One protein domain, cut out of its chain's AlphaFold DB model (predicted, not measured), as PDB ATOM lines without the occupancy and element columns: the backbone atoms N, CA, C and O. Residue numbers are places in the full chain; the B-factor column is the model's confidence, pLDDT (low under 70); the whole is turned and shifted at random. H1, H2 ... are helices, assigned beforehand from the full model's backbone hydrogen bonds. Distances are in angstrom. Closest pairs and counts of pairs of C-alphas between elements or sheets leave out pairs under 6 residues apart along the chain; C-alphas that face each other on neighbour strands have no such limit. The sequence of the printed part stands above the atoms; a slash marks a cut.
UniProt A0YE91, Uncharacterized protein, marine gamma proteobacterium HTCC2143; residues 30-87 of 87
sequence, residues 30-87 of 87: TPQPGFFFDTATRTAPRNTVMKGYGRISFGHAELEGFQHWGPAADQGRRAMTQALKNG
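This is residues 30 to 87 of the 87 residues of an uncharacterized protein of marine gamma proteobacterium HTCC2143 (UniProt A0YE91). A long helix, H3, makes one side of a flat model, and the chain between H1 and H2 runs back beside it; the two short helices H1 and H2 lie on the inner side of H3, with H2 packing on its first turns. A looping stretch with no named element, residues 30 to 44, makes the side farthest from H3. The printed part has 58 residues with three named helices, in the order H1, H2, H3, and no named strand; the class is all helix, though under half of the residues, 28, are in named elements. The whole is only just compact, close to loose, with a radius of gyration of the C-alphas of 11.9 A and spans of 32 by 28 by 13 A.

Start at Thr 30 and go through residues 30 to 44 to reach H1, residues 45 to 50. H1 touches H2, residues 61 to 64; their closest C-alphas, those of Arg 46 and Leu 63, are 5.8 A apart. Look next at H3, residues 69 to 86, which touches H2 with residues 69 to 75 alone; the closest C-alphas, those of Ala 61 and Ala 72, are 4.0 A apart. H1 and H3 are apart, but only just, at 8.1 A. In H1 and H3 every O i to N i+4 pair is within hydrogen-bond range; H2 is too short for such a pair, and its one O i to N i+3 pair is within range.

Find C-alpha 45 at (1.731, -12.964, -18.617), where H1 begins; it runs to Met 50. H2 runs from Ala 61 to Glu 64. Then find C-alpha 69 at (8.919, -29.425, -7.467); from there H3 runs 25.9 A to C-alpha 86 at (22.791, -9.942, -17.451).

The two C-alphas farthest apart, those of Pro 33 and Gly 87, are 33.9 A from each other. The printed part has no cut. The link from H1 to H2 is short and that from H2 to H3 is tight. The mean pLDDT of the printed part is 93.5, and residue 87, the chain's last, is under 70.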
ATOM      1  N   THR A  30      -3.657 -20.329 -10.432       91.12
ATOM      2  CA  THR A  30      -4.675 -20.868 -11.342       91.12
ATOM      3  C   THR A  30      -4.566 -20.102 -12.663       91.12
ATOM      4  O   THR A  30      -5.059 -18.971 -12.735       91.12
ATOM      5  N   PRO A  31      -3.863 -20.640 -13.680       92.25
ATOM      6  CA  PRO A  31      -3.625 -19.927 -14.930       92.25
ATOM      7  C   PRO A  31      -4.940 -19.537 -15.605       92.25
ATOM      8  O   PRO A  31      -5.788 -20.383 -15.879       92.25
ATOM      9  N   GLN A  32      -5.100 -18.248 -15.885       92.56
ATOM     10  CA  GLN A  32      -6.232 -17.747 -16.660       92.56
ATOM     11  C   GLN A  32      -6.004 -17.986 -18.165       92.56
ATOM     12  O   GLN A  32      -4.855 -18.154 -18.599       92.56
ATOM     13  N   PRO A  33      -7.061 -17.965 -18.996       94.06
ATOM     14  CA  PRO A  33      -6.908 -18.006 -20.446       94.06
ATOM     15  C   PRO A  33      -5.894 -16.967 -20.955       94.06
ATOM     16  O   PRO A  33      -5.953 -15.788 -20.609       94.06
ATOM     17  N   GLY A  34      -4.946 -17.420 -21.780       94.75
ATOM     18  CA  GLY A  34      -3.852 -16.589 -22.301       94.75
ATOM     19  C   GLY A  34      -2.594 -16.532 -21.427       94.75
ATOM     20  O   GLY A  34      -1.669 -15.805 -21.773       94.75
ATOM     21  N   PHE A  35      -2.520 -17.287 -20.325       95.38
ATOM     22  CA  PHE A  35      -1.351 -17.290 -19.438       95.38
ATOM     23  C   PHE A  35      -0.063 -17.818 -20.090       95.38
ATOM     24  O   PHE A  35       1.008 -17.292 -19.806       95.38
ATOM     25  N   PHE A  36      -0.157 -18.849 -20.934       94.50
ATOM     26  CA  PHE A  36       1.002 -19.639 -21.374       94.50
ATOM     27  C   PHE A  36       1.683 -19.136 -22.647       94.50
ATOM     28  O   PHE A  36       2.908 -19.188 -22.745       94.50
ATOM     29  N   PHE A  37       0.899 -18.687 -23.626       95.31
ATOM     30  CA  PHE A  37       1.372 -18.479 -24.993       95.31
ATOM     31  C   PHE A  37       1.169 -17.039 -25.439       95.31
ATOM     32  O   PHE A  37       0.099 -16.459 -25.239       95.31
ATOM     33  N   ASP A  38       2.201 -16.488 -26.072       97.12
ATOM     34  CA  ASP A  38       2.095 -15.220 -26.781       97.12
ATOM     35  C   ASP A  38       1.111 -15.366 -27.950       97.12
ATOM     36  O   ASP A  38       0.962 -16.433 -28.548       97.12
ATOM     37  N   THR A  39       0.455 -14.268 -28.297       96.06
ATOM     38  CA  THR A  39      -0.258 -14.106 -29.563       96.06
ATOM     39  C   THR A  39       0.511 -13.131 -30.446       96.06
ATOM     40  O   THR A  39       1.397 -12.417 -29.974       96.06
ATOM     41  N   ALA A  40       0.129 -13.028 -31.721       96.69
ATOM     42  CA  ALA A  40       0.725 -12.062 -32.647       96.69
ATOM     43  C   ALA A  40       0.671 -10.605 -32.138       96.69
ATOM     44  O   ALA A  40       1.490  -9.784 -32.530       96.69
ATOM     45  N   THR A  41      -0.288 -10.284 -31.265       96.31
ATOM     46  CA  THR A  41      -0.535  -8.924 -30.773       96.31
ATOM     47  C   THR A  41      -0.264  -8.745 -29.279       96.31
ATOM     48  O   THR A  41      -0.358  -7.624 -28.785       96.31
ATOM     49  N   ARG A  42       0.044  -9.814 -28.527       95.56
ATOM     50  CA  ARG A  42       0.156  -9.745 -27.062       95.56
ATOM     51  C   ARG A  42       1.101 -10.799 -26.488       95.56
ATOM     52  O   ARG A  42       0.922 -11.988 -26.719       95.56
ATOM     53  N   THR A  43       2.038 -10.374 -25.639       97.00
ATOM     54  CA  THR A  43       2.863 -11.291 -24.834       97.00
ATOM     55  C   THR A  43       2.047 -11.893 -23.686       97.00
ATOM     56  O   THR A  43       1.325 -11.181 -22.983       97.00
ATOM     57  N   ALA A  44       2.175 -13.201 -23.478       96.94
ATOM     58  CA  ALA A  44       1.584 -13.913 -22.358       96.94
ATOM     59  C   ALA A  44       2.128 -13.397 -21.015       96.94
ATOM     60  O   ALA A  44       3.331 -13.143 -20.895       96.94
ATOM     61  N   PRO A  45       1.290 -13.320 -19.963       95.00
ATOM     62  CA  PRO A  45       1.731 -12.964 -18.617       95.00
ATOM     63  C   PRO A  45       2.953 -13.763 -18.141       95.00
ATOM     64  O   PRO A  45       3.909 -13.166 -17.647       95.00
ATOM     65  N   ARG A  46       2.976 -15.085 -18.371       94.75
ATOM     66  CA  ARG A  46       4.132 -15.950 -18.080       94.75
ATOM     67  C   ARG A  46       5.412 -15.422 -18.720       94.75
ATOM     68  O   ARG A  46       6.418 -15.239 -18.040       94.75
ATOM     69  N   ASN A  47       5.369 -15.168 -20.026       95.62
ATOM     70  CA  ASN A  47       6.543 -14.782 -20.800       95.62
ATOM     71  C   ASN A  47       7.015 -13.369 -20.437       95.62
ATOM     72  O   ASN A  47       8.217 -13.115 -20.421       95.62
ATOM     73  N   THR A  48       6.098 -12.471 -20.071       95.62
ATOM     74  CA  THR A  48       6.442 -11.158 -19.509       95.62
ATOM     75  C   THR A  48       7.249 -11.299 -18.219       95.62
ATOM     76  O   THR A  48       8.301 -10.679 -18.102       95.62
ATOM     77  N   VAL A  49       6.823 -12.152 -17.282       95.00
ATOM     78  CA  VAL A  49       7.569 -12.385 -16.032       95.00
ATOM     79  C   VAL A  49       8.905 -13.088 -16.302       95.00
ATOM     80  O   VAL A  49       9.927 -12.716 -15.728       95.00
ATOM     81  N   MET A  50       8.941 -14.058 -17.221       94.81
ATOM     82  CA  MET A  50      10.171 -14.784 -17.569       94.81
ATOM     83  C   MET A  50      11.283 -13.889 -18.136       94.81
ATOM     84  O   MET A  50      12.459 -14.222 -17.981       94.81
ATOM     85  N   LYS A  51      10.943 -12.752 -18.758       94.69
ATOM     86  CA  LYS A  51      11.932 -11.783 -19.265       94.69
ATOM     87  C   LYS A  51      12.772 -11.141 -18.155       94.69
ATOM     88  O   LYS A  51      13.902 -10.748 -18.431       94.69
ATOM     89  N   GLY A  52      12.279 -11.092 -16.916       94.12
ATOM     90  CA  GLY A  52      12.959 -10.395 -15.821       94.12
ATOM     91  C   GLY A  52      12.861  -8.869 -15.926       94.12
ATOM     92  O   GLY A  52      12.172  -8.332 -16.793       94.12
ATOM     93  N   TYR A  53      13.537  -8.162 -15.020       94.44
ATOM     94  CA  TYR A  53      13.575  -6.698 -14.994       94.44
ATOM     95  C   TYR A  53      14.936  -6.185 -14.507       94.44
ATOM     96  O   TYR A  53      15.314  -6.392 -13.354       94.44
ATOM     97  N   GLY A  54      15.686  -5.511 -15.385       92.50
ATOM     98  CA  GLY A  54      17.046  -5.060 -15.087       92.50
ATOM     99  C   GLY A  54      17.944  -6.230 -14.668       92.50
ATOM    100  O   GLY A  54      18.143  -7.170 -15.433       92.50
ATOM    101  N   ARG A  55      18.449  -6.186 -13.430       93.69
ATOM    102  CA  ARG A  55      19.282  -7.246 -12.824       93.69
ATOM    103  C   ARG A  55      18.477  -8.340 -12.103       93.69
ATOM    104  O   ARG A  55      19.061  -9.185 -11.432       93.69
ATOM    105  N   ILE A  56      17.146  -8.318 -12.196       95.19
ATOM    106  CA  ILE A  56      16.252  -9.251 -11.501       95.19
ATOM    107  C   ILE A  56      15.776 -10.334 -12.473       95.19
ATOM    108  O   ILE A  56      15.176 -10.033 -13.507       95.19
ATOM    109  N   SER A  57      15.976 -11.595 -12.086       97.06
ATOM    110  CA  SER A  57      15.461 -12.781 -12.776       97.06
ATOM    111  C   SER A  57      14.489 -13.535 -11.868       97.06
ATOM    112  O   SER A  57      14.750 -13.697 -10.678       97.06
ATOM    113  N   PHE A  58      13.386 -14.034 -12.427       96.00
ATOM    114  CA  PHE A  58      12.360 -14.774 -11.683       96.00
ATOM    115  C   PHE A  58      12.432 -16.267 -12.000       96.00
ATOM    116  O   PHE A  58      12.467 -16.632 -13.176       96.00
ATOM    117  N   GLY A  59      12.411 -17.122 -10.975       95.25
ATOM    118  CA  GLY A  59      12.371 -18.580 -11.111       95.25
ATOM    119  C   GLY A  59      11.437 -19.194 -10.074       95.25
ATOM    120  O   GLY A  59      11.742 -19.164  -8.887       95.25
ATOM    121  N   HIS A  60      10.293 -19.717 -10.518       94.00
ATOM    122  CA  HIS A  60       9.319 -20.393  -9.658       94.00
ATOM    123  C   HIS A  60       8.444 -21.363 -10.469       94.00
ATOM    124  O   HIS A  60       8.309 -21.207 -11.683       94.00
ATOM    125  N   ALA A  61       7.821 -22.335  -9.796       93.38
ATOM    126  CA  ALA A  61       6.935 -23.339 -10.386       93.38
ATOM    127  C   ALA A  61       5.716 -22.748 -11.120       93.38
ATOM    128  O   ALA A  61       5.328 -23.273 -12.160       93.38
ATOM    129  N   GLU A  62       5.127 -21.638 -10.649       91.44
ATOM    130  CA  GLU A  62       3.943 -21.044 -11.297       91.44
ATOM    131  C   GLU A  62       4.258 -20.498 -12.685       91.44
ATOM    132  O   GLU A  62       3.342 -20.329 -13.488       91.44
ATOM    133  N   LEU A  63       5.535 -20.285 -13.012       93.19
ATOM    134  CA  LEU A  63       5.932 -19.970 -14.376       93.19
ATOM    135  C   LEU A  63       5.640 -21.125 -15.337       93.19
ATOM    136  O   LEU A  63       5.508 -20.875 -16.522       93.19
ATOM    137  N   GLU A  64       5.480 -22.359 -14.867       91.69
ATOM    138  CA  GLU A  64       4.986 -23.470 -15.688       91.69
ATOM    139  C   GLU A  64       3.482 -23.712 -15.529       91.69
ATOM    140  O   GLU A  64       2.924 -24.576 -16.191       91.69
ATOM    141  N   GLY A  65       2.786 -22.919 -14.708       89.31
ATOM    142  CA  GLY A  65       1.338 -23.011 -14.508       89.31
ATOM    143  C   GLY A  65       0.874 -24.205 -13.672       89.31
ATOM    144  O   GLY A  65      -0.329 -24.432 -13.562       89.31
ATOM    145  N   PHE A  66       1.797 -24.951 -13.063       86.12
ATOM    146  CA  PHE A  66       1.495 -26.031 -12.131       86.12
ATOM    147  C   PHE A  66       2.516 -26.076 -10.995       86.12
ATOM    148  O   PHE A  66       3.711 -25.843 -11.174       86.12
ATOM    149  N   GLN A  67       2.030 -26.388  -9.797       85.62
ATOM    150  CA  GLN A  67       2.835 -26.407  -8.585       85.62
ATOM    151  C   GLN A  67       3.531 -27.767  -8.450       85.62
ATOM    152  O   GLN A  67       3.044 -28.676  -7.781       85.62
ATOM    153  N   HIS A  68       4.664 -27.922  -9.131       90.25
ATOM    154  CA  HIS A  68       5.468 -29.140  -9.079       90.25
ATOM    155  C   HIS A  68       6.931 -28.815  -8.777       90.25
ATOM    156  O   HIS A  68       7.493 -27.845  -9.289       90.25
ATOM    157  N   TRP A  69       7.561 -29.656  -7.955       93.25
ATOM    158  CA  TRP A  69       8.919 -29.425  -7.467       93.25
ATOM    159  C   TRP A  69       9.967 -29.402  -8.589       93.25
ATOM    160  O   TRP A  69      10.764 -28.473  -8.656       93.25
ATOM    161  N   GLY A  70       9.937 -30.381  -9.501       94.94
ATOM    162  CA  GLY A  70      10.894 -30.463 -10.620       94.94
ATOM    163  C   GLY A  70      10.955 -29.178 -11.466       94.94
ATOM    164  O   GLY A  70      12.012 -28.554 -11.538       94.94
ATOM    165  N   PRO A  71       9.821 -28.705 -12.014       92.56
ATOM    166  CA  PRO A  71       9.731 -27.416 -12.693       92.56
ATOM    167  C   PRO A  71      10.201 -26.226 -11.864       92.56
ATOM    168  O   PRO A  71      10.817 -25.317 -12.413       92.56
ATOM    169  N   ALA A  72       9.950 -26.214 -10.551       94.94
ATOM    170  CA  ALA A  72      10.446 -25.156  -9.676       94.94
ATOM    171  C   ALA A  72      11.982 -25.105  -9.683       94.94
ATOM    172  O   ALA A  72      12.568 -24.035  -9.859       94.94
ATOM    173  N   ALA A  73      12.627 -26.265  -9.545       96.94
ATOM    174  CA  ALA A  73      14.079 -26.385  -9.580       96.94
ATOM    175  C   ALA A  73      14.649 -25.991 -10.955       96.94
ATOM    176  O   ALA A  73      15.614 -25.227 -11.029       96.94
ATOM    177  N   ASP A  74      14.015 -26.432 -12.045       96.75
ATOM    178  CA  ASP A  74      14.414 -26.057 -13.404       96.75
ATOM    179  C   ASP A  74      14.266 -24.558 -13.675       96.75
ATOM    180  O   ASP A  74      15.153 -23.935 -14.266       96.75
ATOM    181  N   GLN A  75      13.181 -23.946 -13.197       96.56
ATOM    182  CA  GLN A  75      12.966 -22.506 -13.293       96.56
ATOM    183  C   GLN A  75      13.982 -21.722 -12.459       96.56
ATOM    184  O   GLN A  75      14.469 -20.688 -12.920       96.56
ATOM    185  N   GLY A  76      14.372 -22.231 -11.286       96.62
ATOM    186  CA  GLY A  76      15.480 -21.689 -10.500       96.62
ATOM    187  C   GLY A  76      16.806 -21.726 -11.267       96.62
ATOM    188  O   GLY A  76      17.473 -20.699 -11.411       96.62
ATOM    189  N   ARG A  77      17.153 -22.877 -11.857       97.62
ATOM    190  CA  ARG A  77      18.352 -23.035 -12.700       97.62
ATOM    191  C   ARG A  77      18.340 -22.083 -13.902       97.62
ATOM    192  O   ARG A  77      19.362 -21.458 -14.205       97.62
ATOM    193  N   ARG A  78      17.195 -21.944 -14.579       96.62
ATOM    194  CA  ARG A  78      17.015 -21.012 -15.704       96.62
ATOM    195  C   ARG A  78      17.241 -19.568 -15.260       96.62
ATOM    196  O   ARG A  78      18.026 -18.863 -15.892       96.62
ATOM    197  N   ALA A  79      16.577 -19.139 -14.188       97.25
ATOM    198  CA  ALA A  79      16.655 -17.772 -13.680       97.25
ATOM    199  C   ALA A  79      18.074 -17.403 -13.224       97.25
ATOM    200  O   ALA A  79      18.545 -16.309 -13.530       97.25
ATOM    201  N   MET A  80      18.784 -18.333 -12.577       96.88
ATOM    202  CA  MET A  80      20.192 -18.157 -12.215       96.88
ATOM    203  C   MET A  80      21.069 -17.964 -13.456       96.88
ATOM    204  O   MET A  80      21.818 -16.996 -13.552       96.88
ATOM    205  N   THR A  81      20.923 -18.841 -14.453       96.81
ATOM    206  CA  THR A  81      21.656 -18.721 -15.726       96.81
ATOM    207  C   THR A  81      21.382 -17.382 -16.417       96.81
ATOM    208  O   THR A  81      22.286 -16.783 -16.989       96.81
ATOM    209  N   GLN A  82      20.138 -16.901 -16.369       95.75
ATOM    210  CA  GLN A  82      19.756 -15.598 -16.911       95.75
ATOM    211  C   GLN A  82      20.407 -14.443 -16.138       95.75
ATOM    212  O   GLN A  82      20.924 -13.522 -16.761       95.75
ATOM    213  N   ALA A  83      20.426 -14.503 -14.804       95.50
ATOM    214  CA  ALA A  83      21.055 -13.478 -13.971       95.50
ATOM    215  C   ALA A  83      22.563 -13.357 -14.251       95.50
ATOM    216  O   ALA A  83      23.061 -12.247 -14.397       95.50
ATOM    217  N   LEU A  84      23.265 -14.484 -14.419       95.44
ATOM    218  CA  LEU A  84      24.699 -14.500 -14.742       95.44
ATOM    219  C   LEU A  84      25.034 -13.894 -16.112       95.44
ATOM    220  O   LEU A  84      26.141 -13.408 -16.302       95.44
ATOM    221  N   LYS A  85      24.109 -13.938 -17.076       89.38
ATOM    222  CA  LYS A  85      24.306 -13.341 -18.409       89.38
ATOM    223  C   LYS A  85      24.055 -11.832 -18.437       89.38
ATOM    224  O   LYS A  85      24.539 -11.165 -19.343       89.38
ATOM    225  N   ASN A  86      23.266 -11.327 -17.489       74.19
ATOM    226  CA  ASN A  86      22.791  -9.942 -17.451       74.19
ATOM    227  C   ASN A  86      23.504  -9.080 -16.387       74.19
ATOM    228  O   ASN A  86      23.153  -7.907 -16.234       74.19
ATOM    229  N   GLY A  87      24.422  -9.664 -15.609       59.72
ATOM    230  CA  GLY A  87      25.221  -8.990 -14.576       59.72
ATOM    231  C   GLY A  87      26.533  -8.462 -15.122       59.72
ATOM    232  O   GLY A  87      26.890  -7.333 -14.718       59.72
TER     233      GLY A  87